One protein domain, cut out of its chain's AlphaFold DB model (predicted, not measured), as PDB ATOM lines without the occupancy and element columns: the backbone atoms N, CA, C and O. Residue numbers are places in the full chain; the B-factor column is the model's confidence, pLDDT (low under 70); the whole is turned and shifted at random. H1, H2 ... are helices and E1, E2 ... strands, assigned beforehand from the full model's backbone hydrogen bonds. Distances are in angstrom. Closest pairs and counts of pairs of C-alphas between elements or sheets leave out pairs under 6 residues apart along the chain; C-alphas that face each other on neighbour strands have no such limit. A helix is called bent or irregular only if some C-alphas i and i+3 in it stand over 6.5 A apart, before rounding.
ATOM      1  N   ASN A 133     119.558 104.732 164.776       89.44
ATOM      2  CA  ASN A 133     120.088 106.009 164.299       89.44
ATOM      3  C   ASN A 133     120.209 106.048 162.770       89.44
ATOM      4  O   ASN A 133     119.881 107.057 162.150       89.44
ATOM      5  N   MET A 134     120.654 104.945 162.163       89.00
ATOM      6  CA  MET A 134     120.769 104.825 160.710       89.00
ATOM      7  C   MET A 134     119.388 104.771 160.055       89.00
ATOM      8  O   MET A 134     119.171 105.444 159.051       89.00
ATOM      9  N   LYS A 135     118.429 104.065 160.674       91.69
ATOM     10  CA  LYS A 135     117.023 104.096 160.251       91.69
ATOM     11  C   LYS A 135     116.464 105.517 160.306       91.69
ATOM     12  O   LYS A 135     115.892 105.981 159.329       91.69
ATOM     13  N   LEU A 136     116.677 106.226 161.419       94.44
ATOM     14  CA  LEU A 136     116.215 107.606 161.581       94.44
ATOM     15  C   LEU A 136     116.768 108.530 160.486       94.44
ATOM     16  O   LEU A 136     116.029 109.370 159.979       94.44
ATOM     17  N   LEU A 137     118.046 108.379 160.120       94.88
ATOM     18  CA  LEU A 137     118.663 109.142 159.035       94.88
ATOM     19  C   LEU A 137     118.046 108.798 157.673       94.88
ATOM     20  O   LEU A 137     117.722 109.704 156.910       94.88
ATOM     21  N   ASP A 138     117.872 107.509 157.375       93.19
ATOM     22  CA  ASP A 138     117.289 107.034 156.112       93.19
ATOM     23  C   ASP A 138     115.846 107.533 155.930       93.19
ATOM     24  O   ASP A 138     115.522 108.135 154.906       93.19
ATOM     25  N   ASP A 139     115.009 107.366 156.963       95.00
ATOM     26  CA  ASP A 139     113.626 107.858 157.005       95.00
ATOM     27  C   ASP A 139     113.579 109.382 156.828       95.00
ATOM     28  O   ASP A 139     112.770 109.914 156.072       95.00
ATOM     29  N   PHE A 140     114.471 110.105 157.516       96.44
ATOM     30  CA  PHE A 140     114.543 111.559 157.420       96.44
ATOM     31  C   PHE A 140     114.888 112.019 156.003       96.44
ATOM     32  O   PHE A 140     114.277 112.964 155.505       96.44
ATOM     33  N   CYS A 141     115.838 111.364 155.335       95.25
ATOM     34  CA  CYS A 141     116.203 111.687 153.959       95.25
ATOM     35  C   CYS A 141     115.066 111.411 152.970       95.25
ATOM     36  O   CYS A 141     114.803 112.235 152.091       95.25
ATOM     37  N   GLU A 142     114.391 110.269 153.108       94.62
ATOM     38  CA  GLU A 142     113.268 109.894 152.248       94.62
ATOM     39  C   GLU A 142     112.109 110.891 152.370       94.62
ATOM     40  O   GLU A 142     111.649 111.446 151.367       94.62
ATOM     41  N   ASP A 143     111.701 111.192 153.600       96.06
ATOM     42  CA  ASP A 143     110.593 112.107 153.848       96.06
ATOM     43  C   ASP A 143     110.942 113.542 153.461       96.06
ATOM     44  O   ASP A 143     110.103 114.258 152.916       96.06
ATOM     45  N   SER A 144     112.192 113.970 153.668       96.62
ATOM     46  CA  SER A 144     112.651 115.292 153.226       96.62
ATOM     47  C   SER A 144     112.532 115.450 151.712       96.62
ATOM     48  O   SER A 144     112.054 116.482 151.235       96.62
ATOM     49  N   LYS A 145     112.917 114.415 150.951       95.56
ATOM     50  CA  LYS A 145     112.770 114.394 149.492       95.56
ATOM     51  C   LYS A 145     111.296 114.474 149.091       95.56
ATOM     52  O   LYS A 145     110.937 115.327 148.281       95.56
ATOM     53  N   PHE A 146     110.443 113.651 149.696       95.38
ATOM     54  CA  PHE A 146     109.004 113.658 149.429       95.38
ATOM     55  C   PHE A 146     108.362 115.020 149.729       95.38
ATOM     56  O   PHE A 146     107.622 115.562 148.907       95.38
ATOM     57  N   ILE A 147     108.691 115.622 150.875       96.38
ATOM     58  CA  ILE A 147     108.185 116.941 151.267       96.38
ATOM     59  C   ILE A 147     108.657 118.016 150.289       96.38
ATOM     60  O   ILE A 147     107.874 118.894 149.930       96.38
ATOM     61  N   LYS A 148     109.908 117.950 149.820       95.62
ATOM     62  CA  LYS A 148     110.430 118.875 148.806       95.62
ATOM     63  C   LYS A 148     109.649 118.767 147.494       95.62
ATOM     64  O   LYS A 148     109.272 119.796 146.939       95.62
ATOM     65  N   GLU A 149     109.362 117.553 147.030       95.75
ATOM     66  CA  GLU A 149     108.589 117.296 145.804       95.75
ATOM     67  C   GLU A 149     107.117 117.719 145.926       95.75
ATOM     68  O   GLU A 149     106.512 118.178 144.957       95.75
ATOM     69  N   LYS A 150     106.529 117.591 147.120       95.44
ATOM     70  CA  LYS A 150     105.123 117.927 147.405       95.44
ATOM     71  C   LYS A 150     104.950 119.269 148.118       95.44
ATOM     72  O   LYS A 150     103.868 119.542 148.640       95.44
ATOM     73  N   ARG A 151     105.981 120.123 148.114       94.62
ATOM     74  CA  ARG A 151     106.051 121.347 148.929       94.62
ATOM     75  C   ARG A 151     104.800 122.213 148.783       94.62
ATOM     76  O   ARG A 151     104.160 122.495 149.786       94.62
ATOM     77  N   SER A 152     104.402 122.572 147.563       92.12
ATOM     78  CA  SER A 152     103.249 123.458 147.318       92.12
ATOM     79  C   SER A 152     101.918 122.905 147.842       92.12
ATOM     80  O   SER A 152     101.058 123.671 148.273       92.12
ATOM     81  N   ILE A 153     101.753 121.582 147.843       92.94
ATOM     82  CA  ILE A 153     100.562 120.912 148.375       92.94
ATOM     83  C   ILE A 153     100.596 120.945 149.902       92.94
ATOM     84  O   ILE A 153      99.605 121.295 150.534       92.94
ATOM     85  N   ILE A 154     101.746 120.616 150.497       94.50
ATOM     86  CA  ILE A 154     101.901 120.573 151.953       94.50
ATOM     87  C   ILE A 154     101.807 121.975 152.557       94.50
ATOM     88  O   ILE A 154     101.185 122.125 153.593       94.50
ATOM     89  N   GLN A 155     102.351 123.016 151.925       94.06
ATOM     90  CA  GLN A 155     102.332 124.376 152.487       94.06
ATOM     91  C   GLN A 155     100.924 124.920 152.746       94.06
ATOM     92  O   GLN A 155     100.729 125.669 153.699       94.06
ATOM     93  N   ASN A 156      99.958 124.536 151.912       90.06
ATOM     94  CA  ASN A 156      98.567 124.992 151.991       90.06
ATOM     95  C   ASN A 156      97.664 124.023 152.770       90.06
ATOM     96  O   ASN A 156      96.443 124.156 152.769       90.06
ATOM     97  N   ASN A 157      98.264 123.015 153.390       88.06
ATOM     98  CA  ASN A 157      97.585 121.957 154.110       88.06
ATOM     99  C   ASN A 157      97.404 122.339 155.581       88.06
ATOM    100  O   ASN A 157      98.331 122.855 156.208       88.06
ATOM    101  N   ASP A 158      96.254 122.015 156.166       91.19
ATOM    102  CA  ASP A 158      96.005 122.183 157.600       91.19
ATOM    103  C   ASP A 158      96.971 121.351 158.463       91.19
ATOM    104  O   ASP A 158      97.284 121.733 159.588       91.19
ATOM    105  N   GLN A 159      97.519 120.266 157.907       93.31
ATOM    106  CA  GLN A 159      98.504 119.389 158.545       93.31
ATOM    107  C   GLN A 159      99.966 119.801 158.306       93.31
ATOM    108  O   GLN A 159     100.880 119.102 158.753       93.31
ATOM    109  N   CYS A 160     100.215 120.924 157.620       95.50
ATOM    110  CA  CYS A 160     101.571 121.403 157.345       95.50
ATOM    111  C   CYS A 160     102.407 121.532 158.622       95.50
ATOM    112  O   CYS A 160     103.550 121.073 158.670       95.50
ATOM    113  N   GLN A 161     101.812 122.119 159.664       94.88
ATOM    114  CA  GLN A 161     102.495 122.386 160.924       94.88
ATOM    115  C   GLN A 161     102.926 121.085 161.614       94.88
ATOM    116  O   GLN A 161     104.081 120.951 162.011       94.88
ATOM    117  N   SER A 162     102.045 120.082 161.649       95.50
ATOM    118  CA  SER A 162     102.349 118.752 162.191       95.50
ATOM    119  C   SER A 162     103.522 118.089 161.456       95.50
ATOM    120  O   SER A 162     104.404 117.496 162.080       95.50
ATOM    121  N   ILE A 163     103.571 118.208 160.123       96.44
ATOM    122  CA  ILE A 163     104.685 117.691 159.312       96.44
ATOM    123  C   ILE A 163     105.981 118.447 159.631       96.44
ATOM    124  O   ILE A 163     107.021 117.818 159.838       96.44
ATOM    125  N   PHE A 164     105.931 119.779 159.707       96.25
ATOM    126  CA  PHE A 164     107.085 120.606 160.061       96.25
ATOM    127  C   PHE A 164     107.660 120.237 161.436       96.25
ATOM    128  O   PHE A 164     108.873 120.057 161.569       96.25
ATOM    129  N   GLU A 165     106.811 120.076 162.449       96.81
ATOM    130  CA  GLU A 165     107.219 119.711 163.810       96.81
ATOM    131  C   GLU A 165     107.825 118.308 163.871       96.81
ATOM    132  O   GLU A 165     108.870 118.104 164.499       96.81
ATOM    133  N   ASN A 166     107.224 117.347 163.162       97.19
ATOM    134  CA  ASN A 166     107.757 115.994 163.049       97.19
ATOM    135  C   ASN A 166     109.165 115.988 162.421       97.19
ATOM    136  O   ASN A 166     110.094 115.402 162.987       97.19
ATOM    137  N   MET A 167     109.347 116.681 161.292       97.56
ATOM    138  CA  MET A 167     110.649 116.799 160.626       97.56
ATOM    139  C   MET A 167     111.677 117.520 161.498       97.56
ATOM    140  O   MET A 167     112.813 117.063 161.622       97.56
ATOM    141  N   SER A 168     111.280 118.614 162.148       96.88
ATOM    142  CA  SER A 168     112.154 119.394 163.031       96.88
ATOM    143  C   SER A 168     112.626 118.571 164.227       96.88
ATOM    144  O   SER A 168     113.815 118.569 164.550       96.88
ATOM    145  N   THR A 169     111.726 117.787 164.826       97.56
ATOM    146  CA  THR A 169     112.050 116.874 165.931       97.56
ATOM    147  C   THR A 169     113.058 115.807 165.501       97.56
ATOM    148  O   THR A 169     114.034 115.550 166.210       97.56
ATOM    149  N   ARG A 170     112.869 115.193 164.325       97.56
ATOM    150  CA  ARG A 170     113.820 114.207 163.782       97.56
ATOM    151  C   ARG A 170     115.175 114.839 163.462       97.56
ATOM    152  O   ARG A 170     116.201 114.285 163.855       97.56
ATOM    153  N   LYS A 171     115.189 116.028 162.848       97.25
ATOM    154  CA  LYS A 171     116.418 116.788 162.566       97.25
ATOM    155  C   LYS A 171     117.188 117.103 163.848       97.25
ATOM    156  O   LYS A 171     118.401 116.933 163.877       97.25
ATOM    157  N   ALA A 172     116.505 117.517 164.916       96.44
ATOM    158  CA  ALA A 172     117.137 117.797 166.206       96.44
ATOM    159  C   ALA A 172     117.818 116.549 166.796       96.44
ATOM    160  O   ALA A 172     118.986 116.611 167.176       96.44
ATOM    161  N   LYS A 173     117.140 115.392 166.785       97.19
ATOM    162  CA  LYS A 173     117.733 114.113 167.222       97.19
ATOM    163  C   LYS A 173     118.973 113.746 166.401       97.19
ATOM    164  O   LYS A 173     119.999 113.375 166.966       97.19
ATOM    165  N   LEU A 174     118.903 113.896 165.078       96.94
ATOM    166  CA  LEU A 174     120.034 113.639 164.184       96.94
ATOM    167  C   LEU A 174     121.202 114.612 164.428       96.94
ATOM    168  O   LEU A 174     122.350 114.187 164.372       96.94
ATOM    169  N   LYS A 175     120.944 115.881 164.779       95.62
ATOM    170  CA  LYS A 175     122.002 116.839 165.159       95.62
ATOM    171  C   LYS A 175     122.754 116.408 166.416       95.62
ATOM    172  O   LYS A 175     123.977 116.510 166.446       95.62
ATOM    173  N   GLU A 176     122.060 115.900 167.431       95.00
ATOM    174  CA  GLU A 176     122.724 115.384 168.636       95.00
ATOM    175  C   GLU A 176     123.576 114.142 168.339       95.00
ATOM    176  O   GLU A 176     124.702 114.017 168.828       95.00
ATOM    177  N   LEU A 177     123.085 113.253 167.471       94.38
ATOM    178  CA  LEU A 177     123.853 112.098 167.000       94.38
ATOM    179  C   LEU A 177     125.087 112.526 166.197       94.38
ATOM    180  O   LEU A 177     126.183 112.018 166.442       94.38
ATOM    181  N   ARG A 178     124.938 113.521 165.314       94.75
ATOM    182  CA  ARG A 178     126.029 114.082 164.508       94.75
ATOM    183  C   ARG A 178     127.180 114.586 165.377       94.75
ATOM    184  O   ARG A 178     128.319 114.242 165.095       94.75
ATOM    185  N   LYS A 179     126.910 115.280 166.491       93.75
ATOM    186  CA  LYS A 179     127.959 115.715 167.443       93.75
ATOM    187  C   LYS A 179     128.804 114.551 167.970       93.75
ATOM    188  O   LYS A 179     129.994 114.698 168.239       93.75
ATOM    189  N   THR A 180     128.196 113.379 168.156       90.44
ATOM    190  CA  THR A 180     128.909 112.178 168.621       90.44
ATOM    191  C   THR A 180     129.772 111.568 167.518       90.44
ATOM    192  O   THR A 180     130.857 111.060 167.795       90.44
ATOM    193  N   GLU A 181     129.309 111.632 166.274       91.94
ATOM    194  CA  GLU A 181     130.038 111.176 165.087       91.94
ATOM    195  C   GLU A 181     131.198 112.104 164.708       91.94
ATOM    196  O   GLU A 181     132.284 111.623 164.380       91.94
ATOM    197  N   GLU A 182     131.010 113.419 164.850       92.00
ATOM    198  CA  GLU A 182     132.043 114.450 164.672       92.00
ATOM    199  C   GLU A 182     133.258 114.165 165.563       92.00
ATOM    200  O   GLU A 182     134.390 114.151 165.085       92.00
ATOM    201  N   ARG A 183     133.037 113.816 166.841       91.50
ATOM    202  CA  ARG A 183     134.115 113.430 167.776       91.50
ATOM    203  C   ARG A 183     134.911 112.206 167.318       91.50
ATOM    204  O   ARG A 183     136.063 112.051 167.705       91.50
ATOM    205  N   LYS A 184     134.293 111.321 166.533       91.19
ATOM    206  CA  LYS A 184     134.921 110.110 165.983       91.19
ATOM    207  C   LYS A 184     135.499 110.333 164.585       91.19
ATOM    208  O   LYS A 184     136.050 109.394 164.017       91.19
ATOM    209  N   ASN A 185     135.337 111.535 164.025       90.06
ATOM    210  CA  ASN A 185     135.664 111.873 162.644       90.06
ATOM    211  C   ASN A 185     135.101 110.858 161.627       90.06
ATOM    212  O   ASN A 185     135.759 110.489 160.653       90.06
ATOM    213  N   LYS A 186     133.894 110.341 161.890       90.31
ATOM    214  CA  LYS A 186     133.241 109.331 161.051       90.31
ATOM    215  C   LYS A 186     131.737 109.550 161.045       90.31
ATOM    216  O   LYS A 186     131.074 109.257 162.036       90.31
ATOM    217  N   PHE A 187     131.222 109.993 159.902       90.44
ATOM    218  CA  PHE A 187     129.803 110.261 159.700       90.44
ATOM    219  C   PHE A 187     129.066 109.063 159.109       90.44
ATOM    220  O   PHE A 187     129.551 108.408 158.182       90.44
ATOM    221  N   SER A 188     127.858 108.821 159.604       91.50
ATOM    222  CA  SER A 188     126.925 107.877 159.002       91.50
ATOM    223  C   SER A 188     126.487 108.370 157.619       91.50
ATOM    224  O   SER A 188     126.224 109.559 157.399       91.50
ATOM    225  N   LYS A 189     126.421 107.446 156.657       91.44
ATOM    226  CA  LYS A 189     126.092 107.732 155.257       91.44
ATOM    227  C   LYS A 189     125.251 106.605 154.674       91.44
ATOM    228  O   LYS A 189     125.693 105.462 154.653       91.44
ATOM    229  N   ILE A 190     124.059 106.944 154.189       88.38
ATOM    230  CA  ILE A 190     123.149 106.013 153.509       88.38
ATOM    231  C   ILE A 190     123.522 105.913 152.030       88.38
ATOM    232  O   ILE A 190     123.600 104.827 151.468       88.38
ATOM    233  N   ASN A 191     123.736 107.062 151.388       87.19
ATOM    234  CA  ASN A 191     124.153 107.174 149.992       87.19
ATOM    235  C   ASN A 191     124.802 108.549 149.750       87.19
ATOM    236  O   ASN A 191     125.030 109.311 150.686       87.19
ATOM    237  N   VAL A 192     125.128 108.872 148.497       87.31
ATOM    238  CA  VAL A 192     125.775 110.147 148.133       87.31
ATOM    239  C   VAL A 192     124.950 111.393 148.487       87.31
ATOM    240  O   VAL A 192     125.540 112.425 148.768       87.31
ATOM    241  N   ASN A 193     123.623 111.281 148.551       88.62
ATOM    242  CA  ASN A 193     122.698 112.385 148.824       88.62
ATOM    243  C   ASN A 193     122.145 112.373 150.260       88.62
ATOM    244  O   ASN A 193     121.280 113.180 150.589       88.62
ATOM    245  N   CYS A 194     122.565 111.419 151.096       93.12
ATOM    246  CA  CYS A 194     122.032 111.243 152.442       93.12
ATOM    247  C   CYS A 194     123.144 110.825 153.407       93.12
ATOM    248  O   CYS A 194     123.561 109.660 153.448       93.12
ATOM    249  N   SER A 195     123.618 111.791 154.191       94.19
ATOM    250  CA  SER A 195     124.637 111.617 155.224       94.19
ATOM    251  C   SER A 195     124.368 112.536 156.411       94.19
ATOM    252  O   SER A 195     123.778 113.603 156.259       94.19
ATOM    253  N   MET A 196     124.856 112.145 157.592       94.00
ATOM    254  CA  MET A 196     124.862 113.000 158.781       94.00
ATOM    255  C   MET A 196     125.615 114.314 158.559       94.00
ATOM    256  O   MET A 196     125.235 115.328 159.143       94.00
ATOM    257  N   GLN A 197     126.647 114.327 157.710       92.12
ATOM    258  CA  GLN A 197     127.419 115.539 157.417       92.12
ATOM    259  C   GLN A 197     126.550 116.628 156.763       92.12
ATOM    260  O   GLN A 197     126.657 117.802 157.114       92.12
ATOM    261  N   ASP A 198     125.612 116.220 155.909       91.00
ATOM    262  CA  ASP A 198     124.788 117.102 155.076       91.00
ATOM    263  C   ASP A 198     123.379 117.326 155.658       91.00
ATOM    264  O   ASP A 198     122.448 117.742 154.972       91.00
ATOM    265  N   LEU A 199     123.190 117.057 156.954       92.12
ATOM    266  CA  LEU A 199     121.874 117.085 157.604       92.12
ATOM    267  C   LEU A 199     121.116 118.410 157.419       92.12
ATOM    268  O   LEU A 199     119.885 118.430 157.344       92.12
ATOM    269  N   ASP A 200     121.840 119.526 157.369       90.81
ATOM    270  CA  ASP A 200     121.229 120.841 157.223       90.81
ATOM    271  C   ASP A 200     120.722 121.114 155.799       90.81
ATOM    272  O   ASP A 200     119.695 121.780 155.672       90.81
ATOM    273  N   SER A 201     121.355 120.537 154.769       91.94
ATOM    274  CA  SER A 201     120.940 120.664 153.365       91.94
ATOM    275  C   SER A 201     119.887 119.632 152.950       91.94
ATOM    276  O   SER A 201     119.103 119.894 152.040       91.94
ATOM    277  N   ILE A 202     119.806 118.488 153.642       94.69
ATOM    278  CA  ILE A 202     118.778 117.463 153.394       94.69
ATOM    279  C   ILE A 202     117.363 118.033 153.590       94.69
ATOM    280  O   ILE A 202     116.467 117.749 152.795       94.69
ATOM    281  N   TYR A 203     117.163 118.863 154.620       93.69
ATOM    282  CA  TYR A 203     115.874 119.487 154.923       93.69
ATOM    283  C   TYR A 203     116.028 120.964 155.285       93.69
ATOM    284  O   TYR A 203     116.388 121.315 156.414       93.69
TER     285      TYR A 203
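This is residues 133 to 203 of the 307 residues of the protein "PIR Superfamily Protein" of Plasmodium ovale curtisi (UniProt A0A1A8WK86). Long helix H3 makes the longest axis; H1 and short H4 pack on one side of it and on each other. H2 lies at one end, strand E1 beside H1 towards the other. The 71 printed residues, in order H1 H2 H3 E1 H4, are mostly helix, only just compact, close to loose; radius of gyration of the C-alphas 12.9 A, spans 42 by 21 by 18 A.

H3, residues 160 to 182, is 32.1 A long. H1, residues 133 to 149, 24.5 A, begins at C-alpha 133 (120.088, 106.009, 164.299). H2 is residues 151 to 155, E1 189 to 191. H4, residues 196 to 202, ends at C-alpha 202 (118.778, 117.463, 153.394); it is irregular, C-alphas 197 and 200 being 8.2 A apart.

With residues 167 to 177 alone, H3 touches H1 at a steep tilt of 41 degrees, opposite ways; closest C-alphas Arg 170 and Phe 140, 6.9 A. E1 pairs with no named strand. H4 has 1 of 3 O i to N i+4 and 2 of 4 O i to N i+3 pairs within hydrogen-bond range.

The printed part has no cut, no long link and no printed residue under 70.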